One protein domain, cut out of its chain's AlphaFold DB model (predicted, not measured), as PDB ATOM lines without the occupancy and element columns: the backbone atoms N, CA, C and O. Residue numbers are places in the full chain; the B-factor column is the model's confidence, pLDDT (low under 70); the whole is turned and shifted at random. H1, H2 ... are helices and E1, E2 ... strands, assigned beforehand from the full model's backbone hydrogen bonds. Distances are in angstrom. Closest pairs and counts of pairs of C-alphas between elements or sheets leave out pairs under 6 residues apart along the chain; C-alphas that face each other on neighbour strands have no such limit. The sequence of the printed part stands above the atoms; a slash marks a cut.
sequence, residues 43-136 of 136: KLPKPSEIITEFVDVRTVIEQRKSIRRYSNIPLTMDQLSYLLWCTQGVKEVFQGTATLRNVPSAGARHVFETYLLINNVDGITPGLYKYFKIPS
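What this domain is: This is residues 43 to 136 of the 136 residues of the protein "Nitroreductase domain-containing protein" of Desulfosporosinus sp (UniProt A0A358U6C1). With little regular structure, this is a loop-rich body with helix H2 near its middle, hairpin E1-E2 beyond one end of H2 and hairpin E3-E4 to one side; residues 53 to 71, with small helix H1, stick out. The printed part has 94 residues, 36 in named elements, class mixed, in order H1, H2, E1, E2, E3, E4, with two antiparallel two-strand sheets. It is only just loose, close to compact: radius of gyration of the C-alphas 15.1 A, spans 43 by 36 by 25 A.

How they stand to each other: H1, residues 57 to 63, is apart from H2, residues 77 to 88; in both, every O i to N i+4 pair is within hydrogen-bond range. E1, residues 90 to 94, and E2, residues 98 to 101, form an antiparallel hairpin at 160 degrees; look for N 94 and O 98, 2.8 A apart, within hydrogen-bond range. E3, residues 115 to 118, and E4, residues 127 to 130, form another at 153 degrees, with N 116 and O 129 at 2.8 A; both strands are apart from H2.

Where its parts are: Find C-alpha 57 at (-44.639, -24.940, 26.753), where H1 begins. H2 runs 16.1 A, E1 10.7 A; E4 ends at C-alpha 130, (-53.035, -5.239, 46.345).

The domain as a whole: The printed part has no cut. The C-alphas farthest apart, Arg 69 and Gln 95, are 44.0 A apart. Links H1 to H2 and E2 to E3 are long. Residues 96, 135 and 136 are under pLDDT 70.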
ATOM      1  N   LYS A  43     -49.534   2.445  38.424       93.94
ATOM      2  CA  LYS A  43     -49.959   1.973  37.101       93.94
ATOM      3  C   LYS A  43     -48.939   0.973  36.567       93.94
ATOM      4  O   LYS A  43     -47.754   1.281  36.482       93.94
ATOM      5  N   LEU A  44     -49.416  -0.208  36.193       94.44
ATOM      6  CA  LEU A  44     -48.597  -1.230  35.551       94.44
ATOM      7  C   LEU A  44     -48.623  -1.055  34.022       94.44
ATOM      8  O   LEU A  44     -49.671  -0.686  33.481       94.44
ATOM      9  N   PRO A  45     -47.507  -1.343  33.325       94.69
ATOM     10  CA  PRO A  45     -47.464  -1.430  31.866       94.69
ATOM     11  C   PRO A  45     -48.552  -2.361  31.327       94.69
ATOM     12  O   PRO A  45     -48.864  -3.377  31.957       94.69
ATOM     13  N   LYS A  46     -49.140  -2.043  30.169       92.94
ATOM     14  CA  LYS A  46     -50.176  -2.906  29.593       92.94
ATOM     15  C   LYS A  46     -49.550  -4.213  29.109       92.94
ATOM     16  O   LYS A  46     -48.634  -4.156  28.297       92.94
ATOM     17  N   PRO A  47     -50.085  -5.387  29.489       91.56
ATOM     18  CA  PRO A  47     -49.521  -6.670  29.068       91.56
ATOM     19  C   PRO A  47     -49.427  -6.856  27.548       91.56
ATOM     20  O   PRO A  47     -48.530  -7.539  27.078       91.56
ATOM     21  N   SER A  48     -50.316  -6.220  26.778       90.94
ATOM     22  CA  SER A  48     -50.302  -6.243  25.309       90.94
ATOM     23  C   SER A  48     -49.136  -5.479  24.674       90.94
ATOM     24  O   SER A  48     -48.876  -5.658  23.491       90.94
ATOM     25  N   GLU A  49     -48.489  -4.586  25.424       93.69
ATOM     26  CA  GLU A  49     -47.362  -3.761  24.968       93.69
ATOM     27  C   GLU A  49     -46.008  -4.388  25.371       93.69
ATOM     28  O   GLU A  49     -44.959  -3.927  24.930       93.69
ATOM     29  N   ILE A  50     -46.021  -5.457  26.180       95.00
ATOM     30  CA  ILE A  50     -44.820  -6.134  26.680       95.00
ATOM     31  C   ILE A  50     -44.370  -7.190  25.669       95.00
ATOM     32  O   ILE A  50     -45.108  -8.123  25.352       95.00
ATOM     33  N   ILE A  51     -43.133  -7.065  25.193       92.75
ATOM     34  CA  ILE A  51     -42.528  -8.026  24.268       92.75
ATOM     35  C   ILE A  51     -41.867  -9.142  25.075       92.75
ATOM     36  O   ILE A  51     -41.018  -8.888  25.929       92.75
ATOM     37  N   THR A  52     -42.227 -10.388  24.777       90.81
ATOM     38  CA  THR A  52     -41.606 -11.575  25.369       90.81
ATOM     39  C   THR A  52     -41.020 -12.472  24.299       90.81
ATOM     40  O   THR A  52     -41.592 -12.618  23.218       90.81
ATOM     41  N   GLU A  53     -39.915 -13.129  24.625       91.69
ATOM     42  CA  GLU A  53     -39.358 -14.168  23.770       91.69
ATOM     43  C   GLU A  53     -40.281 -15.390  23.735       91.69
ATOM     44  O   GLU A  53     -40.905 -15.762  24.734       91.69
ATOM     45  N   PHE A  54     -40.369 -16.020  22.566       93.25
ATOM     46  CA  PHE A  54     -41.103 -17.267  22.424       93.25
ATOM     47  C   PHE A  54     -40.356 -18.396  23.139       93.25
ATOM     48  O   PHE A  54     -39.177 -18.637  22.879       93.25
ATOM     49  N   VAL A  55     -41.070 -19.132  23.987       94.75
ATOM     50  CA  VAL A  55     -40.590 -20.376  24.591       94.75
ATOM     51  C   VAL A  55     -41.697 -21.415  24.485       94.75
ATOM     52  O   VAL A  55     -42.851 -21.142  24.819       94.75
ATOM     53  N   ASP A  56     -41.345 -22.615  24.034       96.69
ATOM     54  CA  ASP A  56     -42.286 -23.726  23.953       96.69
ATOM     55  C   ASP A  56     -42.731 -24.195  25.351       96.69
ATOM     56  O   ASP A  56     -41.934 -24.314  26.287       96.69
ATOM     57  N   VAL A  57     -44.020 -24.515  25.489       96.31
ATOM     58  CA  VAL A  57     -44.639 -24.940  26.753       96.31
ATOM     59  C   VAL A  57     -43.970 -26.199  27.298       96.31
ATOM     60  O   VAL A  57     -43.753 -26.293  28.508       96.31
ATOM     61  N   ARG A  58     -43.598 -27.151  26.432       97.81
ATOM     62  CA  ARG A  58     -42.888 -28.363  26.865       97.81
ATOM     63  C   ARG A  58     -41.555 -28.007  27.514       97.81
ATOM     64  O   ARG A  58     -41.276 -28.476  28.616       97.81
ATOM     65  N   THR A  59     -40.778 -27.136  26.872       97.31
ATOM     66  CA  THR A  59     -39.498 -26.658  27.403       97.31
ATOM     67  C   THR A  59     -39.675 -25.981  28.760       97.31
ATOM     68  O   THR A  59     -38.936 -26.293  29.694       97.31
ATOM     69  N   VAL A  60     -40.687 -25.117  28.915       95.81
ATOM     70  CA  VAL A  60     -40.984 -24.470  30.206       95.81
ATOM     71  C   VAL A  60     -41.276 -25.506  31.291       95.81
ATOM     72  O   VAL A  60     -40.734 -25.408  32.391       95.81
ATOM     73  N   ILE A  61     -42.108 -26.511  31.001       97.50
ATOM     74  CA  ILE A  61     -42.482 -27.550  31.970       97.50
ATOM     75  C   ILE A  61     -41.266 -28.388  32.383       97.50
ATOM     76  O   ILE A  61     -41.062 -28.603  33.580       97.50
ATOM     77  N   GLU A  62     -40.457 -28.832  31.418       98.06
ATOM     78  CA  GLU A  62     -39.272 -29.670  31.656       98.06
ATOM     79  C   GLU A  62     -38.177 -28.920  32.435       98.06
ATOM     80  O   GLU A  62     -37.513 -29.503  33.291       98.06
ATOM     81  N   GLN A  63     -38.007 -27.616  32.191       97.25
ATOM     82  CA  GLN A  63     -36.968 -26.805  32.837       97.25
ATOM     83  C   GLN A  63     -37.399 -26.179  34.170       97.25
ATOM     84  O   GLN A  63     -36.550 -25.715  34.945       97.25
ATOM     85  N   ARG A  64     -38.706 -26.137  34.468       96.62
ATOM     86  CA  ARG A  64     -39.234 -25.490  35.673       96.62
ATOM     87  C   ARG A  64     -38.657 -26.133  36.936       96.62
ATOM     88  O   ARG A  64     -38.916 -27.288  37.270       96.62
ATOM     89  N   LYS A  65     -37.983 -25.308  37.732       97.00
ATOM     90  CA  LYS A  65     -37.463 -25.648  39.062       97.00
ATOM     91  C   LYS A  65     -37.763 -24.532  40.059       97.00
ATOM     92  O   LYS A  65     -37.891 -23.372  39.684       97.00
ATOM     93  N   SER A  66     -37.867 -24.871  41.343       96.94
ATOM     94  CA  SER A  66     -38.043 -23.864  42.397       96.94
ATOM     95  C   SER A  66     -36.703 -23.199  42.715       96.94
ATOM     96  O   SER A  66     -35.806 -23.844  43.256       96.94
ATOM     97  N   ILE A  67     -36.572 -21.910  42.403       95.12
ATOM     98  CA  ILE A  67     -35.398 -21.091  42.737       95.12
ATOM     99  C   ILE A  67     -35.605 -20.464  44.122       95.12
ATOM    100  O   ILE A  67     -36.682 -19.947  44.403       95.12
ATOM    101  N   ARG A  68     -34.584 -20.531  44.990       95.81
ATOM    102  CA  ARG A  68     -34.611 -19.993  46.372       95.81
ATOM    103  C   ARG A  68     -33.406 -19.114  46.724       95.81
ATOM    104  O   ARG A  68     -33.265 -18.685  47.862       95.81
ATOM    105  N   ARG A  69     -32.514 -18.887  45.760       96.19
ATOM    106  CA  ARG A  69     -31.404 -17.933  45.840       96.19
ATOM    107  C   ARG A  69     -31.590 -16.968  44.682       96.19
ATOM    108  O   ARG A  69     -31.550 -17.404  43.534       96.19
ATOM    109  N   TYR A  70     -31.868 -15.712  44.996       94.38
ATOM    110  CA  TYR A  70     -32.191 -14.678  44.019       94.38
ATOM    111  C   TYR A  70     -30.984 -13.762  43.818       94.38
ATOM    112  O   TYR A  70     -30.147 -13.637  44.714       94.38
ATOM    113  N   SER A  71     -30.870 -13.159  42.637       95.25
ATOM    114  CA  SER A  71     -29.901 -12.090  42.413       95.25
ATOM    115  C   SER A  71     -30.358 -10.811  43.120       95.25
ATOM    116  O   SER A  71     -31.526 -10.663  43.476       95.25
ATOM    117  N   ASN A  72     -29.440  -9.857  43.278       95.69
ATOM    118  CA  ASN A  72     -29.769  -8.514  43.766       95.69
ATOM    119  C   ASN A  72     -30.341  -7.606  42.660       95.69
ATOM    120  O   ASN A  72     -30.545  -6.418  42.889       95.69
ATOM    121  N   ILE A  73     -30.568  -8.149  41.460       97.81
ATOM    122  CA  ILE A  73     -31.112  -7.398  40.328       97.81
ATOM    123  C   ILE A  73     -32.628  -7.258  40.551       97.81
ATOM    124  O   ILE A  73     -33.292  -8.282  40.744       97.81
ATOM    125  N   PRO A  74     -33.174  -6.031  40.568       97.69
ATOM    126  CA  PRO A  74     -34.610  -5.804  40.702       97.69
ATOM    127  C   PRO A  74     -35.386  -6.371  39.512       97.69
ATOM    128  O   PRO A  74     -34.863  -6.496  38.405       97.69
ATOM    129  N   LEU A  75     -36.659  -6.701  39.740       97.31
ATOM    130  CA  LEU A  75     -37.582  -6.919  38.628       97.31
ATOM    131  C   LEU A  75     -37.945  -5.579  37.994       97.31
ATOM    132  O   LEU A  75     -38.173  -4.595  38.700       97.31
ATOM    133  N   THR A  76     -38.090  -5.564  36.676       97.12
ATOM    134  CA  THR A  76     -38.646  -4.404  35.977       97.12
ATOM    135  C   THR A  76     -40.167  -4.345  36.136       97.12
ATOM    136  O   THR A  76     -40.833  -5.346  36.431       97.12
ATOM    137  N   MET A  77     -40.745  -3.170  35.877       96.38
ATOM    138  CA  MET A  77     -42.200  -2.983  35.839       96.38
ATOM    139  C   MET A  77     -42.888  -3.891  34.815       96.38
ATOM    140  O   MET A  77     -43.954  -4.439  35.101       96.38
ATOM    141  N   ASP A  78     -42.266  -4.091  33.652       96.75
ATOM    142  CA  ASP A  78     -42.776  -4.983  32.607       96.75
ATOM    143  C   ASP A  78     -42.797  -6.432  33.095       96.75
ATOM    144  O   ASP A  78     -43.814  -7.115  32.985       96.75
ATOM    145  N   GLN A  79     -41.713  -6.899  33.721       96.62
ATOM    146  CA  GLN A  79     -41.649  -8.254  34.271       96.62
ATOM    147  C   GLN A  79     -42.715  -8.475  35.346       96.62
ATOM    148  O   GLN A  79     -43.413  -9.491  35.321       96.62
ATOM    149  N   LEU A  80     -42.882  -7.522  36.270       96.75
ATOM    150  CA  LEU A  80     -43.918  -7.604  37.298       96.75
ATOM    151  C   LEU A  80     -45.323  -7.634  36.681       96.75
ATOM    152  O   LEU A  80     -46.133  -8.492  37.040       96.75
ATOM    153  N   SER A  81     -45.610  -6.718  35.751       95.81
ATOM    154  CA  SER A  81     -46.911  -6.638  35.081       95.81
ATOM    155  C   SER A  81     -47.229  -7.919  34.312       95.81
ATOM    156  O   SER A  81     -48.316  -8.482  34.460       95.81
ATOM    157  N   TYR A  82     -46.259  -8.442  33.562       95.81
ATOM    158  CA  TYR A  82     -46.413  -9.672  32.797       95.81
ATOM    159  C   TYR A  82     -46.680 -10.886  33.697       95.81
ATOM    160  O   TYR A  82     -47.587 -11.671  33.425       95.81
ATOM    161  N   LEU A  83     -45.960 -11.024  34.817       95.19
ATOM    162  CA  LEU A  83     -46.187 -12.104  35.786       95.19
ATOM    163  C   LEU A  83     -47.583 -12.033  36.424       95.19
ATOM    164  O   LEU A  83     -48.274 -13.052  36.556       95.19
ATOM    165  N   LEU A  84     -48.020 -10.832  36.806       95.31
ATOM    166  CA  LEU A  84     -49.357 -10.603  37.353       95.31
ATOM    167  C   LEU A  84     -50.447 -10.922  36.331       95.31
ATOM    168  O   LEU A  84     -51.427 -11.596  36.656       95.31
ATOM    169  N   TRP A  85     -50.249 -10.517  35.079       94.06
ATOM    170  CA  TRP A  85     -51.161 -10.852  33.999       94.06
ATOM    171  C   TRP A  85     -51.216 -12.364  33.760       94.06
ATOM    172  O   TRP A  85     -52.305 -12.933  33.785       94.06
ATOM    173  N   CYS A  86     -50.083 -13.055  33.632       92.69
ATOM    174  CA  CYS A  86     -50.035 -14.510  33.443       92.69
ATOM    175  C   CYS A  86     -50.792 -15.282  34.536       92.69
ATOM    176  O   CYS A  86     -51.433 -16.293  34.257       92.69
ATOM    177  N   THR A  87     -50.743 -14.806  35.782       92.00
ATOM    178  CA  THR A  87     -51.324 -15.518  36.928       92.00
ATOM    179  C   THR A  87     -52.754 -15.107  37.253       92.00
ATOM    180  O   THR A  87     -53.499 -15.910  37.811       92.00
ATOM    181  N   GLN A  88     -53.151 -13.866  36.969       90.44
ATOM    182  CA  GLN A  88     -54.412 -13.294  37.457       90.44
ATOM    183  C   GLN A  88     -55.095 -12.339  36.470       90.44
ATOM    184  O   GLN A  88     -56.155 -11.799  36.794       90.44
ATOM    185  N   GLY A  89     -54.521 -12.135  35.286       89.50
ATOM    186  CA  GLY A  89     -55.029 -11.225  34.266       89.50
ATOM    187  C   GLY A  89     -56.434 -11.587  33.792       89.50
ATOM    188  O   GLY A  89     -56.774 -12.764  33.638       89.50
ATOM    189  N   VAL A  90     -57.240 -10.551  33.558       89.25
ATOM    190  CA  VAL A  90     -58.589 -10.645  32.991       89.25
ATOM    191  C   VAL A  90     -58.486 -10.550  31.471       89.25
ATOM    192  O   VAL A  90     -57.898  -9.610  30.945       89.25
ATOM    193  N   LYS A  91     -59.047 -11.540  30.776       86.88
ATOM    194  CA  LYS A  91     -59.194 -11.557  29.316       86.88
ATOM    195  C   LYS A  91     -60.464 -10.836  28.880       86.88
ATOM    196  O   LYS A  91     -60.446 -10.101  27.905       86.88
ATOM    197  N   GLU A  92     -61.556 -11.062  29.607       86.81
ATOM    198  CA  GLU A  92     -62.883 -10.559  29.257       86.81
ATOM    199  C   GLU A  92     -63.752 -10.407  30.511       86.81
ATOM    200  O   GLU A  92     -63.607 -11.172  31.472       86.81
ATOM    201  N   VAL A  93     -64.665  -9.433  30.491       85.25
ATOM    202  CA  VAL A  93     -65.667  -9.199  31.537       85.25
ATOM    203  C   VAL A  93     -67.059  -9.409  30.941       85.25
ATOM    204  O   VAL A  93     -67.482  -8.669  30.058       85.25
ATOM    205  N   PHE A  94     -67.795 -10.391  31.453       81.75
ATOM    206  CA  PHE A  94     -69.157 -10.711  31.030       81.75
ATOM    207  C   PHE A  94     -70.162  -9.962  31.895       81.75
ATOM    208  O   PHE A  94     -70.368 -10.328  33.051       81.75
ATOM    209  N   GLN A  95     -70.786  -8.920  31.335       73.00
ATOM    210  CA  GLN A  95     -71.943  -8.214  31.915       73.00
ATOM    211  C   GLN A  95     -71.779  -7.826  33.404       73.00
ATOM    212  O   GLN A  95     -72.745  -7.838  34.161       73.00
ATOM    213  N   GLY A  96     -70.548  -7.557  33.858       68.00
ATOM    214  CA  GLY A  96     -70.232  -7.269  35.267       68.00
ATOM    215  C   GLY A  96     -70.433  -8.438  36.248       68.00
ATOM    216  O   GLY A  96     -70.221  -8.268  37.444       68.00
ATOM    217  N   THR A  97     -70.812  -9.621  35.761       73.56
ATOM    218  CA  THR A  97     -71.124 -10.811  36.568       73.56
ATOM    219  C   THR A  97     -70.012 -11.851  36.520       73.56
ATOM    220  O   THR A  97     -69.824 -12.594  37.469       73.56
ATOM    221  N   ALA A  98     -69.198 -11.924  35.476       82.25
ATOM    222  CA  ALA A  98     -68.079 -12.864  35.467       82.25
ATOM    223  C   ALA A  98     -66.863 -12.284  34.766       82.25
ATOM    224  O   ALA A  98     -66.967 -11.383  33.935       82.25
ATOM    225  N   THR A  99     -65.694 -12.829  35.085       86.69
ATOM    226  CA  THR A  99     -64.469 -12.556  34.334       86.69
ATOM    227  C   THR A  99     -63.922 -13.848  33.777       86.69
ATOM    228  O   THR A  99     -63.845 -14.822  34.519       86.69
ATOM    229  N   LEU A 100     -63.462 -13.844  32.532       87.69
ATOM    230  CA  LEU A 100     -62.554 -14.879  32.053       87.69
ATOM    231  C   LEU A 100     -61.129 -14.448  32.357       87.69
ATOM    232  O   LEU A 100     -60.741 -13.317  32.068       87.69
ATOM    233  N   ARG A 101     -60.346 -15.343  32.959       89.62
ATOM    234  CA  ARG A 101     -58.959 -15.067  33.347       89.62
ATOM    235  C   ARG A 101     -57.988 -16.031  32.681       89.62
ATOM    236  O   ARG A 101     -58.381 -17.037  32.093       89.62
ATOM    237  N   ASN A 102     -56.700 -15.728  32.804       88.38
ATOM    238  CA  ASN A 102     -55.616 -16.627  32.397       88.38
ATOM    239  C   ASN A 102     -55.559 -17.928  33.219       88.38
ATOM    240  O   ASN A 102     -54.920 -18.888  32.802       88.38
ATOM    241  N   VAL A 103     -56.274 -17.985  34.348       89.00
ATOM    242  CA  VAL A 103     -56.391 -19.161  35.216       89.00
ATOM    243  C   VAL A 103     -57.843 -19.636  35.306       89.00
ATOM    244  O   VAL A 103     -58.738 -18.795  35.388       89.00
ATOM    245  N   PRO A 104     -58.113 -20.953  35.322       88.44
ATOM    246  CA  PRO A 104     -59.466 -21.471  35.484       88.44
ATOM    247  C   PRO A 104     -59.981 -21.268  36.917       88.44
ATOM    248  O   PRO A 104     -59.217 -21.221  37.881       88.44
ATOM    249  N   SER A 105     -61.301 -21.174  37.071       87.75
ATOM    250  CA  SER A 105     -61.967 -21.133  38.376       87.75
ATOM    251  C   SER A 105     -63.368 -21.725  38.270       87.75
ATOM    252  O   SER A 105     -64.069 -21.486  37.285       87.75
ATOM    253  N   ALA A 106     -63.784 -22.487  39.284       83.25
ATOM    254  CA  ALA A 106     -65.128 -23.051  39.342       83.25
ATOM    255  C   ALA A 106     -66.182 -21.934  39.239       83.25
ATOM    256  O   ALA A 106     -66.137 -20.951  39.983       83.25
ATOM    257  N   GLY A 107     -67.096 -22.067  38.274       81.88
ATOM    258  CA  GLY A 107     -68.153 -21.087  38.015       81.88
ATOM    259  C   GLY A 107     -67.657 -19.679  37.658       81.88
ATOM    260  O   GLY A 107     -68.393 -18.725  37.891       81.88
ATOM    261  N   ALA A 108     -66.413 -19.536  37.174       81.19
ATOM    262  CA  ALA A 108     -65.773 -18.250  36.868       81.19
ATOM    263  C   ALA A 108     -65.798 -17.241  38.038       81.19
ATOM    264  O   ALA A 108     -65.838 -16.029  37.835       81.19
ATOM    265  N   ARG A 109     -65.784 -17.740  39.286       82.06
ATOM    266  CA  ARG A 109     -65.928 -16.898  40.487       82.06
ATOM    267  C   ARG A 109     -64.651 -16.176  40.884       82.06
ATOM    268  O   ARG A 109     -64.727 -15.086  41.431       82.06
ATOM    269  N   HIS A 110     -63.491 -16.781  40.624       81.69
ATOM    270  CA  HIS A 110     -62.171 -16.205  40.896       81.69
ATOM    271  C   HIS A 110     -62.041 -15.542  42.276       81.69
ATOM    272  O   HIS A 110     -61.577 -14.410  42.392       81.69
ATOM    273  N   VAL A 111     -62.403 -16.293  43.318       78.69
ATOM    274  CA  VAL A 111     -62.518 -15.843  44.719       78.69
ATOM    275  C   VAL A 111     -61.218 -15.344  45.369       78.69
ATOM    276  O   VAL A 111     -61.229 -14.941  46.527       78.69
ATOM    277  N   PHE A 112     -60.088 -15.384  44.659       84.06
ATOM    278  CA  PHE A 112     -58.794 -14.959  45.185       84.06
ATOM    279  C   PHE A 112     -58.463 -13.509  44.822       84.06
ATOM    280  O   PHE A 112     -58.408 -13.119  43.646       84.06
ATOM    281  N   GLU A 113     -58.129 -12.745  45.857       88.50
ATOM    282  CA  GLU A 113     -57.410 -11.479  45.759       88.50
ATOM    283  C   GLU A 113     -55.901 -11.733  45.755       88.50
ATOM    284  O   GLU A 113     -55.416 -12.739  46.277       88.50
ATOM    285  N   THR A 114     -55.145 -10.825  45.147       92.38
ATOM    286  CA  THR A 114     -53.698 -10.987  44.983       92.38
ATOM    287  C   THR A 114     -52.987  -9.853  45.691       92.38
ATOM    288  O   THR A 114     -53.064  -8.705  45.261       92.38
ATOM    289  N   TYR A 115     -52.306 -10.192  46.780       94.50
ATOM    290  CA  TYR A 115     -51.461  -9.273  47.530       94.50
ATOM    291  C   TYR A 115     -49.995  -9.554  47.217       94.50
ATOM    292  O   TYR A 115     -49.597 -10.713  47.083       94.50
ATOM    293  N   LEU A 116     -49.199  -8.497  47.103       96.50
ATOM    294  CA  LEU A 116     -47.768  -8.567  46.853       96.50
ATOM    295  C   LEU A 116     -47.008  -7.948  48.014       96.50
ATOM    296  O   LEU A 116     -47.243  -6.795  48.356       96.50
ATOM    297  N   LEU A 117     -46.045  -8.688  48.552       97.56
ATOM    298  CA  LEU A 117     -44.966  -8.107  49.336       97.56
ATOM    299  C   LEU A 117     -43.823  -7.766  48.373       97.56
ATOM    300  O   LEU A 117     -43.084  -8.652  47.941       97.56
ATOM    301  N   ILE A 118     -43.728  -6.497  47.986       97.62
ATOM    302  CA  ILE A 118     -42.719  -6.002  47.051       97.62
ATOM    303  C   ILE A 118     -41.490  -5.577  47.846       97.62
ATOM    304  O   ILE A 118     -41.573  -4.691  48.688       97.62
ATOM    305  N   ASN A 119     -40.350  -6.207  47.558       97.06
ATOM    306  CA  ASN A 119     -39.069  -5.877  48.189       97.06
ATOM    307  C   ASN A 119     -38.085  -5.209  47.221       97.06
ATOM    308  O   ASN A 119     -37.314  -4.357  47.644       97.06
ATOM    309  N   ASN A 120     -38.080  -5.620  45.946       97.56
ATOM    310  CA  ASN A 120     -37.088  -5.175  44.964       97.56
ATOM    311  C   ASN A 120     -37.671  -5.157  43.540       97.56
ATOM    312  O   ASN A 120     -37.537  -6.126  42.787       97.56
ATOM    313  N   VAL A 121     -38.375  -4.076  43.202       98.06
ATOM    314  CA  VAL A 121     -38.927  -3.811  41.865       98.06
ATOM    315  C   VAL A 121     -38.574  -2.379  41.492       98.06
ATOM    316  O   VAL A 121     -38.790  -1.462  42.288       98.06
ATOM    317  N   ASP A 122     -38.057  -2.180  40.287       97.25
ATOM    318  CA  ASP A 122     -37.687  -0.853  39.806       97.25
ATOM    319  C   ASP A 122     -38.899   0.078  39.749       97.25
ATOM    320  O   ASP A 122     -39.941  -0.256  39.186       97.25
ATOM    321  N   GLY A 123     -38.759   1.270  40.333       95.31
ATOM    322  CA  GLY A 123     -39.811   2.289  40.329       95.31
ATOM    323  C   GLY A 123     -40.980   2.030  41.287       95.31
ATOM    324  O   GLY A 123     -41.917   2.828  41.297       95.31
ATOM    325  N   ILE A 124     -40.936   0.976  42.115       96.75
ATOM    326  CA  ILE A 124     -41.929   0.728  43.171       96.75
ATOM    327  C   ILE A 124     -41.251   0.740  44.540       96.75
ATOM    328  O   ILE A 124     -40.291   0.014  44.791       96.75
ATOM    329  N   THR A 125     -41.785   1.542  45.457       96.62
ATOM    330  CA  THR A 125     -41.348   1.544  46.856       96.62
ATOM    331  C   THR A 125     -41.595   0.174  47.506       96.62
ATOM    332  O   THR A 125     -42.661  -0.404  47.321       96.62
ATOM    333  N   PRO A 126     -40.658  -0.378  48.294       97.62
ATOM    334  CA  PRO A 126     -40.909  -1.622  49.011       97.62
ATOM    335  C   PRO A 126     -42.120  -1.522  49.951       97.62
ATOM    336  O   PRO A 126     -42.284  -0.526  50.657       97.62
ATOM    337  N   GLY A 127     -42.965  -2.552  49.981       97.19
ATOM    338  CA  GLY A 127     -44.189  -2.540  50.777       97.19
ATOM    339  C   GLY A 127     -45.197  -3.629  50.419       97.19
ATOM    340  O   GLY A 127     -44.931  -4.519  49.608       97.19
ATOM    341  N   LEU A 128     -46.372  -3.557  51.047       96.56
ATOM    342  CA  LEU A 128     -47.505  -4.443  50.783       96.56
ATOM    343  C   LEU A 128     -48.480  -3.773  49.808       96.56
ATOM    344  O   LEU A 128     -48.978  -2.682  50.070       96.56
ATOM    345  N   TYR A 129     -48.787  -4.463  48.715       95.31
ATOM    346  CA  TYR A 129     -49.647  -3.982  47.637       95.31
ATOM    347  C   TYR A 129     -50.797  -4.954  47.382       95.31
ATOM    348  O   TYR A 129     -50.651  -6.162  47.563       95.31
ATOM    349  N   LYS A 130     -51.932  -4.440  46.901       93.62
ATOM    350  CA  LYS A 130     -53.035  -5.239  46.345       93.62
ATOM    351  C   LYS A 130     -53.071  -5.040  44.832       93.62
ATOM    352  O   LYS A 130     -53.038  -3.908  44.358       93.62
ATOM    353  N   TYR A 131     -53.145  -6.129  44.073       92.94
ATOM    354  CA  TYR A 131     -53.281  -6.078  42.621       92.94
ATOM    355  C   TYR A 131     -54.748  -5.923  42.205       92.94
ATOM    356  O   TYR A 131     -55.593  -6.778  42.496       92.94
ATOM    357  N   PHE A 132     -55.034  -4.845  41.477       88.00
ATOM    358  CA  PHE A 132     -56.341  -4.574  40.884       88.00
ATOM    359  C   PHE A 132     -56.379  -5.069  39.442       88.00
ATOM    360  O   PHE A 132     -55.580  -4.656  38.606       88.00
ATOM    361  N   LYS A 133     -57.297  -6.000  39.176       79.62
ATOM    362  CA  LYS A 133     -57.368  -6.753  37.910       79.62
ATOM    363  C   LYS A 133     -58.285  -6.073  36.899       79.62
ATOM    364  O   LYS A 133     -58.179  -6.320  35.702       79.62
ATOM    365  N   ILE A 134     -59.197  -5.249  37.402       73.12
ATOM    366  CA  ILE A 134     -60.192  -4.509  36.642       73.12
ATOM    367  C   ILE A 134     -60.082  -3.065  37.132       73.12
ATOM    368  O   ILE A 134     -60.265  -2.832  38.329       73.12
ATOM    369  N   PRO A 135     -59.722  -2.105  36.267       61.84
ATOM    370  CA  PRO A 135     -59.803  -0.702  36.634       61.84
ATOM    371  C   PRO A 135     -61.267  -0.341  36.915       61.84
ATOM    372  O   PRO A 135     -62.150  -0.759  36.166       61.84
ATOM    373  N   SER A 136     -61.512   0.394  38.003       53.84
ATOM    374  CA  SER A 136     -62.826   0.973  38.313       53.84
ATOM    375  C   SER A 136     -63.163   2.138  37.397       53.84
ATOM    376  O   SER A 136     -62.227   2.944  37.179       53.84
TER     377      SER A 136